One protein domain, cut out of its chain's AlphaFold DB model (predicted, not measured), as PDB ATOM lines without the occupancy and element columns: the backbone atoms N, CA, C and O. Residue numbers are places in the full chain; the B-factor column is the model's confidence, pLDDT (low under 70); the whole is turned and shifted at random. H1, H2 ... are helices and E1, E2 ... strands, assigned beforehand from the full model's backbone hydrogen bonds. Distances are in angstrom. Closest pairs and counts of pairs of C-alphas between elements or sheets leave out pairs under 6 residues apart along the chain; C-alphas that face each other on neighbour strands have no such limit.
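What this domain is: This is residues 9 to 144 of the 354 residues of an uncharacterized protein of Zymoseptoria tritici ST99CH_1A5 (UniProt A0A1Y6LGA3). A small, strongly twisted sheet of four strands, curled like part of a barrel, has one long helix, H1, running across one face. H2 folds back beside the end of H1, and the longer helix H3 runs the same way as H1, packing on part of it with its residues 120 to 131, while its residues 136 to 144 stick out free. The printed part has 136 residues with four named strands and then three named helices, E1 E2 E3 E4 H1 H2 H3; the sheet's order is E3 E2 E1 E4, all antiparallel, and the class is mixed, helices and strands. The whole is compact, with a radius of gyration of the C-alphas of 15.9 A and spans of 46 by 37 by 30 A.

How they stand to each other: E1, residues 12 to 18, and E2, residues 24 to 29, form an antiparallel hairpin, with N 27 and O 13 at 2.7 A, within hydrogen-bond range. E3, residues 44 to 48, forms a hairpin with E2, antiparallel, with N 47 and O 26 at 2.8 A. E1, E2 and E3 are a meander, each strand the antiparallel neighbour of the one before. E4, residues 63 to 65, is the antiparallel neighbour of E1, with N 64 and O 17 at 2.7 A; the four strands make a Greek key, a meander of three whose first strand is also neighbour of the fourth. E3 and E4 are edge strands. H1, residues 79 to 98, is on the sheet at a height of 7.7 A, over E2 and only just over E1, where 3 of its C-alphas fall; on the local plane it stands at 87 degrees to E2, across the strands. The closest C-alphas of E1 and H1, Leu 13 and Trp 94, are 6.0 A apart. H2, residues 102 to 111, forms a helical hairpin with H1; they only just touch, with 3 pairs of C-alphas within 8 A, the closest being Tyr 96 and Leu 108 at 6.5 A, at a shallow tilt of 22 degrees, opposite ways. H3, residues 118 to 144, touches H1 with its residues 120 to 131 alone, the closest C-alphas being Leu 97 and Lys 131 at 7.1 A, at a shallow tilt of 18 degrees, the same way. H2 and H3 are near each other and are not on the sheet. In H1, H2 and H3 every O i to N i+4 pair is within hydrogen-bond range.

Where its parts are: E1 begins at C-alpha 12 (-30.173, 12.862, 81.214) and spans 16.0 A; E2 spans 16.7 A, E3 13.4 A and E4 5.5 A. H1 begins at C-alpha 79 (-28.490, -12.516, 80.969) and measures 28.4 A, H2 14.3 A. H3 measures 39.2 A and ends at C-alpha 144 (-44.324, 35.269, 73.159).

The domain as a whole: The C-alphas farthest apart, Thr 78 and Ala 144, are 52.9 A apart. The printed part has no cut. The links E2 to E3, E3 to E4 and E4 to H1 are long. The mean pLDDT of the printed part is 80.1, and residues 31 to 45 and 49 to 56 are under 70.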
ATOM      1  N   LYS A   9     -34.052  15.520  81.752       83.50
ATOM      2  CA  LYS A   9     -33.530  16.747  82.364       83.50
ATOM      3  C   LYS A   9     -32.030  16.833  82.130       83.50
ATOM      4  O   LYS A   9     -31.355  15.829  82.298       83.50
ATOM      5  N   ASN A  10     -31.511  18.008  81.770       80.69
ATOM      6  CA  ASN A  10     -30.071  18.259  81.604       80.69
ATOM      7  C   ASN A  10     -29.343  17.201  80.758       80.69
ATOM      8  O   ASN A  10     -28.306  16.707  81.175       80.69
ATOM      9  N   HIS A  11     -29.903  16.812  79.607       82.12
ATOM     10  CA  HIS A  11     -29.346  15.742  78.764       82.12
ATOM     11  C   HIS A  11     -29.281  14.359  79.443       82.12
ATOM     12  O   HIS A  11     -28.536  13.482  79.017       82.12
ATOM     13  N   ARG A  12     -30.098  14.125  80.475       85.88
ATOM     14  CA  ARG A  12     -30.173  12.862  81.214       85.88
ATOM     15  C   ARG A  12     -31.575  12.280  81.207       85.88
ATOM     16  O   ARG A  12     -32.573  12.987  81.368       85.88
ATOM     17  N   LEU A  13     -31.647  10.961  81.067       88.62
ATOM     18  CA  LEU A  13     -32.889  10.190  81.046       88.62
ATOM     19  C   LEU A  13     -33.138   9.531  82.405       88.62
ATOM     20  O   LEU A  13     -32.289   8.799  82.896       88.62
ATOM     21  N   LEU A  14     -34.317   9.717  82.999       89.06
ATOM     22  CA  LEU A  14     -34.683   8.990  84.217       89.06
ATOM     23  C   LEU A  14     -34.996   7.523  83.883       89.06
ATOM     24  O   LEU A  14     -35.948   7.236  83.148       89.06
ATOM     25  N   VAL A  15     -34.226   6.590  84.445       88.31
ATOM     26  CA  VAL A  15     -34.317   5.150  84.124       88.31
ATOM     27  C   VAL A  15     -34.839   4.286  85.272       88.31
ATOM     28  O   VAL A  15     -35.320   3.169  85.041       88.31
ATOM     29  N   GLY A  16     -34.815   4.803  86.499       88.94
ATOM     30  CA  GLY A  16     -35.358   4.111  87.660       88.94
ATOM     31  C   GLY A  16     -35.082   4.837  88.968       88.94
ATOM     32  O   GLY A  16     -34.721   6.014  88.985       88.94
ATOM     33  N   TYR A  17     -35.248   4.096  90.059       89.56
ATOM     34  CA  TYR A  17     -34.940   4.555  91.410       89.56
ATOM     35  C   TYR A  17     -33.967   3.596  92.069       89.56
ATOM     36  O   TYR A  17     -34.005   2.398  91.803       89.56
ATOM     37  N   ARG A  18     -33.114   4.077  92.958       86.56
ATOM     38  CA  ARG A  18     -32.259   3.206  93.757       86.56
ATOM     39  C   ARG A  18     -33.074   2.532  94.865       86.56
ATOM     40  O   ARG A  18     -33.969   3.136  95.445       86.56
ATOM     41  N   ARG A  19     -32.806   1.254  95.142       85.44
ATOM     42  CA  ARG A  19     -33.623   0.438  96.064       85.44
ATOM     43  C   ARG A  19     -33.498   0.841  97.532       85.44
ATOM     44  O   ARG A  19     -34.442   0.624  98.285       85.44
ATOM     45  N   GLU A  20     -32.345   1.368  97.932       82.25
ATOM     46  CA  GLU A  20     -32.039   1.680  99.334       82.25
ATOM     47  C   GLU A  20     -32.738   2.955  99.809       82.25
ATOM     48  O   GLU A  20     -33.367   2.975 100.864       82.25
ATOM     49  N   ASP A  21     -32.635   4.015  99.014       83.75
ATOM     50  CA  ASP A  21     -33.004   5.382  99.382       83.75
ATOM     51  C   ASP A  21     -34.106   5.968  98.482       83.75
ATOM     52  O   ASP A  21     -34.552   7.090  98.717       83.75
ATOM     53  N   TRP A  22     -34.572   5.216  97.475       85.25
ATOM     54  CA  TRP A  22     -35.520   5.674  96.452       85.25
ATOM     55  C   TRP A  22     -35.053   6.931  95.709       85.25
ATOM     56  O   TRP A  22     -35.869   7.703  95.204       85.25
ATOM     57  N   THR A  23     -33.735   7.131  95.611       86.38
ATOM     58  CA  THR A  23     -33.164   8.248  94.853       86.38
ATOM     59  C   THR A  23     -33.329   8.039  93.353       86.38
ATOM     60  O   THR A  23     -33.291   6.916  92.849       86.38
ATOM     61  N   GLU A  24     -33.545   9.134  92.627       87.81
ATOM     62  CA  GLU A  24     -33.681   9.127  91.171       87.81
ATOM     63  C   GLU A  24     -32.360   8.735  90.502       87.81
ATOM     64  O   GLU A  24     -31.314   9.333  90.778       87.81
ATOM     65  N   VAL A  25     -32.434   7.748  89.605       86.50
ATOM     66  CA  VAL A  25     -31.298   7.264  88.817       86.50
ATOM     67  C   VAL A  25     -31.448   7.722  87.374       86.50
ATOM     68  O   VAL A  25     -32.417   7.392  86.681       86.50
ATOM     69  N   TRP A  26     -30.447   8.468  86.934       89.06
ATOM     70  CA  TRP A  26     -30.365   9.124  85.646       89.06
ATOM     71  C   TRP A  26     -29.339   8.426  84.750       89.06
ATOM     72  O   TRP A  26     -28.291   7.986  85.212       89.06
ATOM     73  N   TYR A  27     -29.653   8.336  83.465       85.38
ATOM     74  CA  TYR A  27     -28.819   7.770  82.414       85.38
ATOM     75  C   TYR A  27     -28.245   8.885  81.543       85.38
ATOM     76  O   TYR A  27     -28.994   9.755  81.084       85.38
ATOM     77  N   GLU A  28     -26.944   8.801  81.286       84.25
ATOM     78  CA  GLU A  28     -26.200   9.650  80.357       84.25
ATOM     79  C   GLU A  28     -25.202   8.760  79.590       84.25
ATOM     80  O   GLU A  28     -24.514   7.935  80.212       84.25
ATOM     81  N   PRO A  29     -25.140   8.850  78.252       79.75
ATOM     82  CA  PRO A  29     -24.121   8.143  77.484       79.75
ATOM     83  C   PRO A  29     -22.737   8.720  77.804       79.75
ATOM     84  O   PRO A  29     -22.594   9.928  77.971       79.75
ATOM     85  N   MET A  30     -21.709   7.872  77.900       72.81
ATOM     86  CA  MET A  30     -20.336   8.368  78.036       72.81
ATOM     87  C   MET A  30     -19.843   8.851  76.667       72.81
ATOM     88  O   MET A  30     -19.845   8.074  75.716       72.81
ATOM     89  N   GLU A  31     -19.419  10.114  76.571       58.34
ATOM     90  CA  GLU A  31     -18.940  10.733  75.319       58.34
ATOM     91  C   GLU A  31     -17.623  10.122  74.796       58.34
ATOM     92  O   GLU A  31     -17.305  10.273  73.622       58.34
ATOM     93  N   ASP A  32     -16.872   9.417  75.651       47.66
ATOM     94  CA  ASP A  32     -15.440   9.145  75.441       47.66
ATOM     95  C   ASP A  32     -15.097   7.681  75.113       47.66
ATOM     96  O   ASP A  32     -13.932   7.280  75.119       47.66
ATOM     97  N   VAL A  33     -16.099   6.848  74.828       48.91
ATOM     98  CA  VAL A  33     -15.851   5.486  74.343       48.91
ATOM     99  C   VAL A  33     -16.334   5.433  72.909       48.91
ATOM    100  O   VAL A  33     -17.527   5.594  72.665       48.91
ATOM    101  N   GLY A  34     -15.364   5.310  71.995       42.94
ATOM    102  CA  GLY A  34     -15.508   5.402  70.542       42.94
ATOM    103  C   GLY A  34     -16.583   4.501  69.947       42.94
ATOM    104  O   GLY A  34     -17.276   3.810  70.682       42.94
ATOM    105  N   GLU A  35     -16.714   4.586  68.614       46.41
ATOM    106  CA  GLU A  35     -17.719   3.932  67.758       46.41
ATOM    107  C   GLU A  35     -18.556   2.861  68.461       46.41
ATOM    108  O   GLU A  35     -17.965   1.943  69.036       46.41
ATOM    109  N   PRO A  36     -19.908   2.928  68.369       52.56
ATOM    110  CA  PRO A  36     -20.755   1.892  68.944       52.56
ATOM    111  C   PRO A  36     -20.138   0.554  68.574       52.56
ATOM    112  O   PRO A  36     -19.891   0.315  67.388       52.56
ATOM    113  N   ASP A  37     -19.830  -0.254  69.594       49.84
ATOM    114  CA  ASP A  37     -19.214  -1.566  69.410       49.84
ATOM    115  C   ASP A  37     -19.963  -2.272  68.266       49.84
ATOM    116  O   ASP A  37     -21.144  -1.969  68.080       49.84
ATOM    117  N   VAL A  38     -19.350  -3.193  67.509       48.66
ATOM    118  CA  VAL A  38     -19.888  -3.816  66.252       48.66
ATOM    119  C   VAL A  38     -21.348  -4.337  66.368       48.66
ATOM    120  O   VAL A  38     -22.043  -4.645  65.404       48.66
ATOM    121  N   ASP A  39     -21.822  -4.375  67.601       51.00
ATOM    122  CA  ASP A  39     -23.042  -4.854  68.183       51.00
ATOM    123  C   ASP A  39     -24.055  -3.782  68.692       51.00
ATOM    124  O   ASP A  39     -25.125  -4.153  69.196       51.00
ATOM    125  N   GLY A  40     -23.775  -2.480  68.575       55.84
ATOM    126  CA  GLY A  40     -24.683  -1.364  68.894       55.84
ATOM    127  C   GLY A  40     -24.849  -1.026  70.382       55.84
ATOM    128  O   GLY A  40     -25.737  -0.249  70.735       55.84
ATOM    129  N   ALA A  41     -24.040  -1.614  71.268       56.12
ATOM    130  CA  ALA A  41     -24.090  -1.357  72.706       56.12
ATOM    131  C   ALA A  41     -23.098  -0.251  73.092       56.12
ATOM    132  O   ALA A  41     -21.895  -0.422  72.936       56.12
ATOM    133  N   VAL A  42     -23.608   0.863  73.617       58.44
ATOM    134  CA  VAL A  42     -22.788   1.987  74.093       58.44
ATOM    135  C   VAL A  42     -22.595   1.855  75.611       58.44
ATOM    136  O   VAL A  42     -23.593   1.656  76.319       58.44
ATOM    137  N   PRO A  43     -21.358   1.925  76.138       60.03
ATOM    138  CA  PRO A  43     -21.125   1.978  77.578       60.03
ATOM    139  C   PRO A  43     -21.736   3.256  78.163       60.03
ATOM    140  O   PRO A  43     -21.696   4.326  77.559       60.03
ATOM    141  N   PHE A  44     -22.358   3.141  79.334       64.94
ATOM    142  CA  PHE A  44     -23.172   4.213  79.897       64.94
ATOM    143  C   PHE A  44     -22.872   4.451  81.369       64.94
ATOM    144  O   PHE A  44     -22.543   3.521  82.105       64.94
ATOM    145  N   GLY A  45     -23.011   5.710  81.786       69.06
ATOM    146  CA  GLY A  45     -22.924   6.111  83.183       69.06
ATOM    147  C   GLY A  45     -24.310   6.163  83.817       69.06
ATOM    148  O   GLY A  45     -25.277   6.633  83.205       69.06
ATOM    149  N   LEU A  46     -24.413   5.682  85.056       79.06
ATOM    150  CA  LEU A  46     -25.586   5.884  85.898       79.06
ATOM    151  C   LEU A  46     -25.264   6.934  86.950       79.06
ATOM    152  O   LEU A  46     -24.302   6.805  87.699       79.06
ATOM    153  N   TYR A  47     -26.113   7.948  87.039       76.69
ATOM    154  CA  TYR A  47     -25.926   9.082  87.931       76.69
ATOM    155  C   TYR A  47     -27.077   9.139  88.929       76.69
ATOM    156  O   TYR A  47     -28.246   9.062  88.550       76.69
ATOM    157  N   SER A  48     -26.773   9.299  90.215       72.00
ATOM    158  CA  SER A  48     -27.790   9.660  91.204       72.00
ATOM    159  C   SER A  48     -27.967  11.176  91.236       72.00
ATOM    160  O   SER A  48     -26.997  11.916  91.065       72.00
ATOM    161  N   SER A  49     -29.186  11.647  91.501       63.84
ATOM    162  CA  SER A  49     -29.424  13.073  91.774       63.84
ATOM    163  C   SER A  49     -28.505  13.602  92.892       63.84
ATOM    164  O   SER A  49     -28.157  12.858  93.812       63.84
ATOM    165  N   SER A  50     -28.132  14.888  92.835       56.16
ATOM    166  CA  SER A  50     -27.231  15.547  93.802       56.16
ATOM    167  C   SER A  50     -27.767  15.549  95.239       56.16
ATOM    168  O   SER A  50     -27.007  15.752  96.185       56.16
ATOM    169  N   THR A  51     -29.066  15.292  95.409       56.91
ATOM    170  CA  THR A  51     -29.736  15.129  96.702       56.91
ATOM    171  C   THR A  51     -29.470  13.772  97.361       56.91
ATOM    172  O   THR A  51     -29.924  13.554  98.486       56.91
ATOM    173  N   SER A  52     -28.784  12.840  96.688       55.62
ATOM    174  CA  SER A  52     -28.461  11.541  97.276       55.62
ATOM    175  C   SER A  52     -27.438  11.703  98.405       55.62
ATOM    176  O   SER A  52     -26.478  12.470  98.340       55.62
ATOM    177  N   THR A  53     -27.637  10.955  99.488       54.62
ATOM    178  CA  THR A  53     -26.728  10.966 100.642       54.62
ATOM    179  C   THR A  53     -25.389  10.286 100.352       54.62
ATOM    180  O   THR A  53     -24.474  10.351 101.172       54.62
ATOM    181  N   GLN A  54     -25.255   9.615  99.204       57.53
ATOM    182  CA  GLN A  54     -24.067   8.862  98.827       57.53
ATOM    183  C   GLN A  54     -23.449   9.442  97.554       57.53
ATOM    184  O   GLN A  54     -24.070   9.470  96.504       57.53
ATOM    185  N   LYS A  55     -22.175   9.845  97.636       60.97
ATOM    186  CA  LYS A  55     -21.403  10.399  96.506       60.97
ATOM    187  C   LYS A  55     -21.009   9.364  95.440       60.97
ATOM    188  O   LYS A  55     -20.283   9.707  94.514       60.97
ATOM    189  N   ARG A  56     -21.391   8.096  95.613       69.88
ATOM    190  CA  ARG A  56     -21.005   6.995  94.727       69.88
ATOM    191  C   ARG A  56     -22.058   6.815  93.637       69.88
ATOM    192  O   ARG A  56     -23.249   6.851  93.929       69.88
ATOM    193  N   GLU A  57     -21.608   6.558  92.414       75.81
ATOM    194  CA  GLU A  57     -22.485   6.192  91.300       75.81
ATOM    195  C   GLU A  57     -23.220   4.867  91.583       75.81
ATOM    196  O   GLU A  57     -22.594   3.896  92.031       75.81
ATOM    197  N   PRO A  58     -24.548   4.811  91.366       76.56
ATOM    198  CA  PRO A  58     -25.338   3.618  91.637       76.56
ATOM    199  C   PRO A  58     -24.935   2.468  90.709       76.56
ATOM    200  O   PRO A  58     -24.904   2.608  89.487       76.56
ATOM    201  N   MET A  59     -24.680   1.296  91.292       77.38
ATOM    202  CA  MET A  59     -24.435   0.077  90.517       77.38
ATOM    203  C   MET A  59     -25.736  -0.447  89.901       77.38
ATOM    204  O   MET A  59     -26.801  -0.352  90.507       77.38
ATOM    205  N   GLU A  60     -25.654  -1.111  88.744       76.94
ATOM    206  CA  GLU A  60     -26.820  -1.644  88.013       76.94
ATOM    207  C   GLU A  60     -27.748  -2.538  88.862       76.94
ATOM    208  O   GLU A  60     -28.960  -2.595  88.632       76.94
ATOM    209  N   GLN A  61     -27.179  -3.249  89.842       80.81
ATOM    210  CA  GLN A  61     -27.891  -4.175  90.729       80.81
ATOM    211  C   GLN A  61     -28.703  -3.459  91.820       80.81
ATOM    212  O   GLN A  61     -29.682  -4.008  92.331       80.81
ATOM    213  N   GLU A  62     -28.324  -2.226  92.157       83.44
ATOM    214  CA  GLU A  62     -28.975  -1.409  93.183       83.44
ATOM    215  C   GLU A  62     -30.191  -0.653  92.636       83.44
ATOM    216  O   GLU A  62     -30.999  -0.119  93.400       83.44
ATOM    217  N   VAL A  63     -30.354  -0.625  91.311       85.69
ATOM    218  CA  VAL A  63     -31.413   0.123  90.637       85.69
ATOM    219  C   VAL A  63     -32.692  -0.717  90.537       85.69
ATOM    220  O   VAL A  63     -32.744  -1.826  89.997       85.69
ATOM    221  N   ALA A  64     -33.784  -0.171  91.059       89.19
ATOM    222  CA  ALA A  64     -35.146  -0.534  90.705       89.19
ATOM    223  C   ALA A  64     -35.494   0.098  89.348       89.19
ATOM    224  O   ALA A  64     -36.030   1.204  89.253       89.19
ATOM    225  N   TRP A  65     -35.156  -0.635  88.289       89.06
ATOM    226  CA  TRP A  65     -35.407  -0.249  86.906       89.06
ATOM    227  C   TRP A  65     -36.893  -0.099  86.604       89.06
ATOM    228  O   TRP A  65     -37.719  -0.917  87.029       89.06
ATOM    229  N   PHE A  66     -37.231   0.886  85.772       88.94
ATOM    230  CA  PHE A  66     -38.574   0.947  85.222       88.94
ATOM    231  C   PHE A  66     -38.897  -0.284  84.359       88.94
ATOM    232  O   PHE A  66     -38.001  -0.862  83.737       88.94
ATOM    233  N   PRO A  67     -40.177  -0.693  84.262       86.50
ATOM    234  CA  PRO A  67     -40.565  -1.927  83.574       86.50
ATOM    235  C   PRO A  67     -40.135  -2.030  82.105       86.50
ATOM    236  O   PRO A  67     -40.052  -3.147  81.591       86.50
ATOM    237  N   GLN A  68     -39.923  -0.894  81.436       84.06
ATOM    238  CA  GLN A  68     -39.442  -0.807  80.056       84.06
ATOM    239  C   GLN A  68     -37.918  -0.941  79.918       84.06
ATOM    240  O   GLN A  68     -37.463  -1.344  78.858       84.06
ATOM    241  N   PHE A  69     -37.153  -0.635  80.968       86.44
ATOM    242  CA  PHE A  69     -35.685  -0.692  80.960       86.44
ATOM    243  C   PHE A  69     -35.137  -1.894  81.739       86.44
ATOM    244  O   PHE A  69     -33.953  -2.174  81.693       86.44
ATOM    245  N   ASN A  70     -35.980  -2.642  82.450       86.12
ATOM    246  CA  ASN A  70     -35.544  -3.790  83.238       86.12
ATOM    247  C   ASN A  70     -35.129  -4.979  82.343       86.12
ATOM    248  O   ASN A  70     -35.985  -5.577  81.683       86.12
ATOM    249  N   HIS A  71     -33.850  -5.386  82.394       85.38
ATOM    250  CA  HIS A  71     -33.326  -6.550  81.657       85.38
ATOM    251  C   HIS A  71     -34.119  -7.838  81.896       85.38
ATOM    252  O   HIS A  71     -34.249  -8.648  80.984       85.38
ATOM    253  N   ASN A  72     -34.699  -8.040  83.086       86.06
ATOM    254  CA  ASN A  72     -35.461  -9.256  83.411       86.06
ATOM    255  C   ASN A  72     -36.722  -9.430  82.561       86.06
ATOM    256  O   ASN A  72     -37.336 -10.495  82.555       86.06
ATOM    257  N   HIS A  73     -37.138  -8.369  81.881       82.44
ATOM    258  CA  HIS A  73     -38.322  -8.350  81.043       82.44
ATOM    259  C   HIS A  73     -38.011  -8.264  79.546       82.44
ATOM    260  O   HIS A  73     -38.941  -8.088  78.756       82.44
ATOM    261  N   MET A  74     -36.735  -8.378  79.172       83.62
ATOM    262  CA  MET A  74     -36.289  -8.395  77.782       83.62
ATOM    263  C   MET A  74     -36.454  -9.790  77.171       83.62
ATOM    264  O   MET A  74     -36.395 -10.799  77.871       83.62
ATOM    265  N   GLU A  75     -36.658  -9.832  75.857       82.94
ATOM    266  CA  GLU A  75     -37.052 -11.036  75.106       82.94
ATOM    267  C   GLU A  75     -35.927 -12.077  74.945       82.94
ATOM    268  O   GLU A  75     -36.207 -13.205  74.561       82.94
ATOM    269  N   ALA A  76     -34.672 -11.732  75.246       84.19
ATOM    270  CA  ALA A  76     -33.541 -12.651  75.111       84.19
ATOM    271  C   ALA A  76     -33.529 -13.754  76.187       84.19
ATOM    272  O   ALA A  76     -34.014 -13.559  77.300       84.19
ATOM    273  N   ASP A  77     -32.916 -14.901  75.894       84.19
ATOM    274  CA  ASP A  77     -32.875 -16.039  76.826       84.19
ATOM    275  C   ASP A  77     -31.808 -15.873  77.917       84.19
ATOM    276  O   ASP A  77     -32.054 -16.146  79.094       84.19
ATOM    277  N   THR A  78     -30.630 -15.368  77.548       88.75
ATOM    278  CA  THR A  78     -29.463 -15.268  78.436       88.75
ATOM    279  C   THR A  78     -29.323 -13.879  79.071       88.75
ATOM    280  O   THR A  78     -29.743 -12.863  78.518       88.75
ATOM    281  N   LYS A  79     -28.671 -13.791  80.241       86.19
ATOM    282  CA  LYS A  79     -28.490 -12.516  80.969       86.19
ATOM    283  C   LYS A  79     -27.704 -11.470  80.163       86.19
ATOM    284  O   LYS A  79     -28.141 -10.328  80.068       86.19
ATOM    285  N   LYS A  80     -26.577 -11.855  79.552       85.38
ATOM    286  CA  LYS A  80     -25.717 -10.962  78.748       85.38
ATOM    287  C   LYS A  80     -26.464 -10.274  77.582       85.38
ATOM    288  O   LYS A  80     -26.440  -9.046  77.527       85.38
ATOM    289  N   PRO A  81     -27.192 -10.986  76.698       86.00
ATOM    290  CA  PRO A  81     -27.987 -10.355  75.646       86.00
ATOM    291  C   PRO A  81     -29.172  -9.538  76.184       86.00
ATOM    292  O   PRO A  81     -29.494  -8.511  75.594       86.00
ATOM    293  N   ARG A  82     -29.783  -9.900  77.324       87.06
ATOM    294  CA  ARG A  82     -30.807  -9.048  77.966       87.06
ATOM    295  C   ARG A  82     -30.248  -7.697  78.410       87.06
ATOM    296  O   ARG A  82     -30.877  -6.675  78.150       87.06
ATOM    297  N   MET A  83     -29.076  -7.694  79.046       84.94
ATOM    298  CA  MET A  83     -28.371  -6.465  79.434       84.94
ATOM    299  C   MET A  83     -28.002  -5.634  78.202       84.94
ATOM    300  O   MET A  83     -28.224  -4.430  78.171       84.94
ATOM    301  N   ARG A  84     -27.538  -6.287  77.133       84.56
ATOM    302  CA  ARG A  84     -27.265  -5.621  75.854       84.56
ATOM    303  C   ARG A  84     -28.514  -4.950  75.270       84.56
ATOM    304  O   ARG A  84     -28.449  -3.789  74.881       84.56
ATOM    305  N   MET A  85     -29.653  -5.646  75.241       85.31
ATOM    306  CA  MET A  85     -30.924  -5.069  74.784       85.31
ATOM    307  C   MET A  85     -31.378  -3.904  75.665       85.31
ATOM    308  O   MET A  85     -31.846  -2.902  75.132       85.31
ATOM    309  N   GLN A  86     -31.210  -4.015  76.986       88.44
ATOM    310  CA  GLN A  86     -31.457  -2.910  77.911       88.44
ATOM    311  C   GLN A  86     -30.623  -1.682  77.528       88.44
ATOM    312  O   GLN A  86     -31.186  -0.597  77.402       88.44
ATOM    313  N   ASN A  87     -29.323  -1.846  77.282       86.06
ATOM    314  CA  ASN A  87     -28.435  -0.734  76.932       86.06
ATOM    315  C   ASN A  87     -28.834  -0.077  75.611       86.06
ATOM    316  O   ASN A  87     -28.917   1.147  75.538       86.06
ATOM    317  N   ILE A  88     -29.144  -0.886  74.596       86.31
ATOM    318  CA  ILE A  88     -29.620  -0.402  73.294       86.31
ATOM    319  C   ILE A  88     -30.924   0.387  73.460       86.31
ATOM    320  O   ILE A  88     -31.045   1.495  72.939       86.31
ATOM    321  N   ASP A  89     -31.896  -0.150  74.203       87.69
ATOM    322  CA  ASP A  89     -33.190   0.506  74.400       87.69
ATOM    323  C   ASP A  89     -33.038   1.811  75.215       87.69
ATOM    324  O   ASP A  89     -33.674   2.812  74.886       87.69
ATOM    325  N   MET A  90     -32.151   1.862  76.219       88.25
ATOM    326  CA  MET A  90     -31.843   3.099  76.959       88.25
ATOM    327  C   MET A  90     -31.145   4.148  76.089       88.25
ATOM    328  O   MET A  90     -31.550   5.310  76.092       88.25
ATOM    329  N   HIS A  91     -30.142   3.743  75.308       87.19
ATOM    330  CA  HIS A  91     -29.429   4.641  74.404       87.19
ATOM    331  C   HIS A  91     -30.365   5.208  73.331       87.19
ATOM    332  O   HIS A  91     -30.399   6.413  73.100       87.19
ATOM    333  N   ASN A  92     -31.204   4.363  72.729       88.25
ATOM    334  CA  ASN A  92     -32.215   4.795  71.765       88.25
ATOM    335  C   ASN A  92     -33.237   5.751  72.388       88.25
ATOM    336  O   ASN A  92     -33.647   6.722  71.752       88.25
ATOM    337  N   ALA A  93     -33.642   5.490  73.634       89.25
ATOM    338  CA  ALA A  93     -34.546   6.359  74.373       89.25
ATOM    339  C   ALA A  93     -33.928   7.740  74.620       89.25
ATOM    340  O   ALA A  93     -34.589   8.755  74.396       89.25
ATOM    341  N   TRP A  94     -32.662   7.770  75.039       89.31
ATOM    342  CA  TRP A  94     -31.899   8.998  75.229       89.31
ATOM    343  C   TRP A  94     -31.715   9.750  73.909       89.31
ATOM    344  O   TRP A  94     -32.142  10.895  73.816       89.31
ATOM    345  N   ARG A  95     -31.221   9.084  72.856       88.75
ATOM    346  CA  ARG A  95     -31.011   9.659  71.515       88.75
ATOM    347  C   ARG A  95     -32.292  10.273  70.960       88.75
ATOM    348  O   ARG A  95     -32.272  11.353  70.376       88.75
ATOM    349  N   TYR A  96     -33.429   9.602  71.159       88.69
ATOM    350  CA  TYR A  96     -34.717  10.146  70.748       88.69
ATOM    351  C   TYR A  96     -35.097  11.395  71.540       88.69
ATOM    352  O   TYR A  96     -35.603  12.335  70.939       88.69
ATOM    353  N   LEU A  97     -34.902  11.426  72.857       88.00
ATOM    354  CA  LEU A  97     -35.296  12.567  73.690       88.00
ATOM    355  C   LEU A  97     -34.346  13.760  73.561       88.00
ATOM    356  O   LEU A  97     -34.808  14.896  73.671       88.00
ATOM    357  N   ASP A  98     -33.072  13.499  73.285       88.19
ATOM    358  CA  ASP A  98     -32.036  14.511  73.117       88.19
ATOM    359  C   ASP A  98     -32.168  15.292  71.802       88.19
ATOM    360  O   ASP A  98     -31.930  16.499  71.747       88.19
ATOM    361  N   GLU A  99     -32.627  14.617  70.743       87.75
ATOM    362  CA  GLU A  99     -32.721  15.202  69.408       87.75
ATOM    363  C   GLU A  99     -33.640  16.439  69.375       87.75
ATOM    364  O   GLU A  99     -34.844  16.357  69.656       87.75
ATOM    365  N   ARG A 100     -33.083  17.582  68.965       79.81
ATOM    366  CA  ARG A 100     -33.767  18.885  68.954       79.81
ATOM    367  C   ARG A 100     -34.451  19.187  67.622       79.81
ATOM    368  O   ARG A 100     -35.379  19.996  67.595       79.81
ATOM    369  N   ASP A 101     -34.037  18.536  66.538       83.94
ATOM    370  CA  ASP A 101     -34.593  18.791  65.213       83.94
ATOM    371  C   ASP A 101     -35.878  17.984  64.978       83.94
ATOM    372  O   ASP A 101     -35.905  16.759  65.106       83.94
ATOM    373  N   GLU A 102     -36.960  18.649  64.552       83.88
ATOM    374  CA  GLU A 102     -38.236  17.969  64.269       83.88
ATOM    375  C   GLU A 102     -38.104  16.961  63.112       83.88
ATOM    376  O   GLU A 102     -38.696  15.881  63.145       83.88
ATOM    377  N   VAL A 103     -37.291  17.280  62.098       84.25
ATOM    378  CA  VAL A 103     -37.070  16.407  60.932       84.25
ATOM    379  C   VAL A 103     -36.343  15.126  61.342       84.25
ATOM    380  O   VAL A 103     -36.817  14.033  61.026       84.25
ATOM    381  N   LYS A 104     -35.250  15.248  62.104       85.44
ATOM    382  CA  LYS A 104     -34.497  14.097  62.623       85.44
ATOM    383  C   LYS A 104     -35.314  13.305  63.635       85.44
ATOM    384  O   LYS A 104     -35.319  12.082  63.585       85.44
ATOM    385  N   SER A 105     -36.106  13.975  64.474       86.62
ATOM    386  CA  SER A 105     -37.039  13.313  65.392       86.62
ATOM    387  C   SER A 105     -38.030  12.413  64.651       86.62
ATOM    388  O   SER A 105     -38.254  11.283  65.071       86.62
ATOM    389  N   ARG A 106     -38.592  12.871  63.524       87.06
ATOM    390  CA  ARG A 106     -39.495  12.051  62.695       87.06
ATOM    391  C   ARG A 106     -38.781  10.901  61.992       87.06
ATOM    392  O   ARG A 106     -39.411   9.885  61.710       87.06
ATOM    393  N   GLN A 107     -37.500  11.058  61.671       87.88
ATOM    394  CA  GLN A 107     -36.690   9.967  61.137       87.88
ATOM    395  C   GLN A 107     -36.435   8.906  62.215       87.88
ATOM    396  O   GLN A 107     -36.743   7.737  61.992       87.88
ATOM    397  N   LEU A 108     -36.006   9.326  63.408       86.81
ATOM    398  CA  LEU A 108     -35.846   8.453  64.572       86.81
ATOM    399  C   LEU A 108     -37.160   7.765  64.958       86.81
ATOM    400  O   LEU A 108     -37.143   6.615  65.376       86.81
ATOM    401  N   GLU A 109     -38.309   8.417  64.769       89.75
ATOM    402  CA  GLU A 109     -39.617   7.780  64.960       89.75
ATOM    403  C   GLU A 109     -39.848   6.585  64.050       89.75
ATOM    404  O   GLU A 109     -40.437   5.613  64.504       89.75
ATOM    405  N   ARG A 110     -39.368   6.627  62.806       87.25
ATOM    406  CA  ARG A 110     -39.474   5.491  61.881       87.25
ATOM    407  C   ARG A 110     -38.453   4.407  62.201       87.25
ATOM    408  O   ARG A 110     -38.768   3.231  62.078       87.25
ATOM    409  N   GLU A 111     -37.245   4.803  62.597       85.62
ATOM    410  CA  GLU A 111     -36.154   3.876  62.927       85.62
ATOM    411  C   GLU A 111     -36.414   3.115  64.237       85.62
ATOM    412  O   GLU A 111     -36.094   1.935  64.343       85.62
ATOM    413  N   LEU A 112     -37.014   3.779  65.230       83.75
ATOM    414  CA  LEU A 112     -37.234   3.245  66.578       83.75
ATOM    415  C   LEU A 112     -38.643   2.674  66.794       83.75
ATOM    416  O   LEU A 112     -38.982   2.232  67.901       83.75
ATOM    417  N   GLU A 113     -39.483   2.668  65.758       82.44
ATOM    418  CA  GLU A 113     -40.794   2.035  65.810       82.44
ATOM    419  C   GLU A 113     -40.636   0.516  65.700       82.44
ATOM    420  O   GLU A 113     -40.564  -0.060  64.618       82.44
ATOM    421  N   PHE A 114     -40.602  -0.141  66.860       75.69
ATOM    422  CA  PHE A 114     -40.628  -1.598  66.982       75.69
ATOM    423  C   PHE A 114     -42.003  -2.053  67.500       75.69
ATOM    424  O   PHE A 114     -42.210  -2.094  68.718       75.69
ATOM    425  N   PRO A 115     -42.958  -2.421  66.619       73.88
ATOM    426  CA  PRO A 115     -44.305  -2.827  67.033       73.88
ATOM    427  C   PRO A 115     -44.313  -4.093  67.895       73.88
ATOM    428  O   PRO A 115     -45.190  -4.271  68.738       73.88
ATOM    429  N   ASN A 116     -43.319  -4.963  67.701       76.38
ATOM    430  CA  ASN A 116     -43.233  -6.256  68.377       76.38
ATOM    431  C   ASN A 116     -42.938  -6.102  69.878       76.38
ATOM    432  O   ASN A 116     -43.464  -6.853  70.699       76.38
ATOM    433  N   LYS A 117     -42.193  -5.058  70.263       80.44
ATOM    434  CA  LYS A 117     -41.858  -4.778  71.661       80.44
ATOM    435  C   LYS A 117     -42.973  -3.965  72.329       80.44
ATOM    436  O   LYS A 117     -42.905  -2.740  72.426       80.44
ATOM    437  N   ARG A 118     -44.006  -4.631  72.861       82.69
ATOM    438  CA  ARG A 118     -45.183  -3.961  73.469       82.69
ATOM    439  C   ARG A 118     -44.833  -2.921  74.547       82.69
ATOM    440  O   ARG A 118     -45.479  -1.877  74.632       82.69
ATOM    441  N   ARG A 119     -43.844  -3.214  75.399       81.62
ATOM    442  CA  ARG A 119     -43.426  -2.322  76.500       81.62
ATOM    443  C   ARG A 119     -42.717  -1.082  75.974       81.62
ATOM    444  O   ARG A 119     -43.090   0.027  76.350       81.62
ATOM    445  N   TRP A 120     -41.765  -1.295  75.066       85.25
ATOM    446  CA  TRP A 120     -41.085  -0.232  74.335       85.25
ATOM    447  C   TRP A 120     -42.095   0.665  73.630       85.25
ATOM    448  O   TRP A 120     -42.093   1.865  73.847       85.25
ATOM    449  N   HIS A 121     -43.041   0.082  72.893       85.88
ATOM    450  CA  HIS A 121     -44.061   0.834  72.171       85.88
ATOM    451  C   HIS A 121     -44.921   1.714  73.096       85.88
ATOM    452  O   HIS A 121     -45.191   2.871  72.781       85.88
ATOM    453  N   SER A 122     -45.319   1.200  74.268       86.88
ATOM    454  CA  SER A 122     -46.065   1.995  75.253       86.88
ATOM    455  C   SER A 122     -45.252   3.174  75.786       86.88
ATOM    456  O   SER A 122     -45.804   4.258  75.950       86.88
ATOM    457  N   TRP A 123     -43.968   2.963  76.078       88.56
ATOM    458  CA  TRP A 123     -43.077   4.039  76.507       88.56
ATOM    459  C   TRP A 123     -42.841   5.045  75.371       88.56
ATOM    460  O   TRP A 123     -42.968   6.248  75.577       88.56
ATOM    461  N   PHE A 124     -42.599   4.555  74.156       88.88
ATOM    462  CA  PHE A 124     -42.301   5.358  72.977       88.88
ATOM    463  C   PHE A 124     -43.471   6.261  72.577       88.88
ATOM    464  O   PHE A 124     -43.275   7.411  72.197       88.88
ATOM    465  N   ASN A 125     -44.711   5.788  72.724       89.31
ATOM    466  CA  ASN A 125     -45.890   6.629  72.525       89.31
ATOM    467  C   ASN A 125     -45.957   7.784  73.536       89.31
ATOM    468  O   ASN A 125     -46.222   8.916  73.135       89.31
ATOM    469  N   ASN A 126     -45.630   7.536  74.807       88.81
ATOM    470  CA  ASN A 126     -45.557   8.605  75.806       88.81
ATOM    471  C   ASN A 126     -44.392   9.566  75.518       88.81
ATOM    472  O   ASN A 126     -44.531  10.775  75.698       88.81
ATOM    473  N   ALA A 127     -43.260   9.054  75.023       89.12
ATOM    474  CA  ALA A 127     -42.118   9.872  74.619       89.12
ATOM    475  C   ALA A 127     -42.465  10.789  73.432       89.12
ATOM    476  O   ALA A 127     -42.123  11.970  73.456       89.12
ATOM    477  N   LYS A 128     -43.218  10.287  72.439       90.25
ATOM    478  CA  LYS A 128     -43.748  11.087  71.320       90.25
ATOM    479  C   LYS A 128     -44.637  12.233  71.810       90.25
ATOM    480  O   LYS A 128     -44.492  13.372  71.360       90.25
ATOM    481  N   GLU A 129     -45.541  11.958  72.750       89.31
ATOM    482  CA  GLU A 129     -46.396  12.995  73.344       89.31
ATOM    483  C   GLU A 129     -45.583  14.041  74.117       89.31
ATOM    484  O   GLU A 129     -45.791  15.242  73.921       89.31
ATOM    485  N   PHE A 130     -44.610  13.599  74.921       87.56
ATOM    486  CA  PHE A 130     -43.694  14.479  75.646       87.56
ATOM    487  C   PHE A 130     -42.921  15.403  74.695       87.56
ATOM    488  O   PHE A 130     -42.900  16.623  74.887       87.56
ATOM    489  N   LYS A 131     -42.351  14.854  73.616       86.88
ATOM    490  CA  LYS A 131     -41.617  15.640  72.618       86.88
ATOM    491  C   LYS A 131     -42.506  16.643  71.897       86.88
ATOM    492  O   LYS A 131     -42.151  17.815  71.775       86.88
ATOM    493  N   LYS A 132     -43.704  16.224  71.484       87.56
ATOM    494  CA  LYS A 132     -44.695  17.120  70.876       87.56
ATOM    495  C   LYS A 132     -45.057  18.278  71.809       87.56
ATOM    496  O   LYS A 132     -45.186  19.416  71.354       87.56
ATOM    497  N   GLN A 133     -45.198  18.007  73.108       87.12
ATOM    498  CA  GLN A 133     -45.451  19.036  74.111       87.12
ATOM    499  C   GLN A 133     -44.262  19.997  74.252       87.12
ATOM    500  O   GLN A 133     -44.478  21.210  74.264       87.12
ATOM    501  N   LYS A 134     -43.024  19.487  74.286       85.50
ATOM    502  CA  LYS A 134     -41.806  20.314  74.321       85.50
ATOM    503  C   LYS A 134     -41.686  21.211  73.084       85.50
ATOM    504  O   LYS A 134     -41.488  22.417  73.233       85.50
ATOM    505  N   PHE A 135     -41.919  20.690  71.878       84.88
ATOM    506  CA  PHE A 135     -41.934  21.510  70.660       84.88
ATOM    507  C   PHE A 135     -43.024  22.590  70.691       84.88
ATOM    508  O   PHE A 135     -42.774  23.741  70.327       84.88
ATOM    509  N   ALA A 136     -44.223  22.261  71.182       87.12
ATOM    510  CA  ALA A 136     -45.301  23.235  71.331       87.12
ATOM    511  C   ALA A 136     -44.958  24.339  72.350       87.12
ATOM    512  O   ALA A 136     -45.261  25.512  72.108       87.12
ATOM    513  N   GLN A 137     -44.305  23.987  73.462       85.88
ATOM    514  CA  GLN A 137     -43.819  24.942  74.460       85.88
ATOM    515  C   GLN A 137     -42.769  25.885  73.860       85.88
ATOM    516  O   GLN A 137     -42.928  27.101  73.967       85.88
ATOM    517  N   HIS A 138     -41.776  25.353  73.138       82.62
ATOM    518  CA  HIS A 138     -40.771  26.164  72.442       82.62
ATOM    519  C   HIS A 138     -41.396  27.110  71.409       82.62
ATOM    520  O   HIS A 138     -41.095  28.305  71.397       82.62
ATOM    521  N   ALA A 139     -42.324  26.618  70.582       84.50
ATOM    522  CA  ALA A 139     -43.017  27.449  69.600       84.50
ATOM    523  C   ALA A 139     -43.855  28.559  70.261       84.50
ATOM    524  O   ALA A 139     -43.913  29.686  69.763       84.50
ATOM    525  N   SER A 140     -44.500  28.262  71.393       85.06
ATOM    526  CA  SER A 140     -45.254  29.246  72.175       85.06
ATOM    527  C   SER A 140     -44.338  30.317  72.778       85.06
ATOM    528  O   SER A 140     -44.615  31.509  72.634       85.06
ATOM    529  N   ALA A 141     -43.213  29.912  73.376       85.44
ATOM    530  CA  ALA A 141     -42.218  30.822  73.940       85.44
ATOM    531  C   ALA A 141     -41.618  31.747  72.866       85.44
ATOM    532  O   ALA A 141     -41.544  32.960  73.066       85.44
ATOM    533  N   ALA A 142     -41.296  31.210  71.683       84.75
ATOM    534  CA  ALA A 142     -40.813  32.000  70.551       84.75
ATOM    535  C   ALA A 142     -41.843  33.049  70.091       84.75
ATOM    536  O   ALA A 142     -41.501  34.210  69.860       84.75
ATOM    537  N   ARG A 143     -43.130  32.677  70.020       85.19
ATOM    538  CA  ARG A 143     -44.220  33.618  69.699       85.19
ATOM    539  C   ARG A 143     -44.390  34.690  70.776       85.19
ATOM    540  O   ARG A 143     -44.636  35.850  70.440       85.19
ATOM    541  N   ALA A 144     -44.261  34.324  72.049       86.31
ATOM    542  CA  ALA A 144     -44.324  35.269  73.159       86.31
ATOM    543  C   ALA A 144     -43.165  36.278  73.105       86.31
ATOM    544  O   ALA A 144     -43.415  37.481  73.212       86.31
TER     545      ALA A 144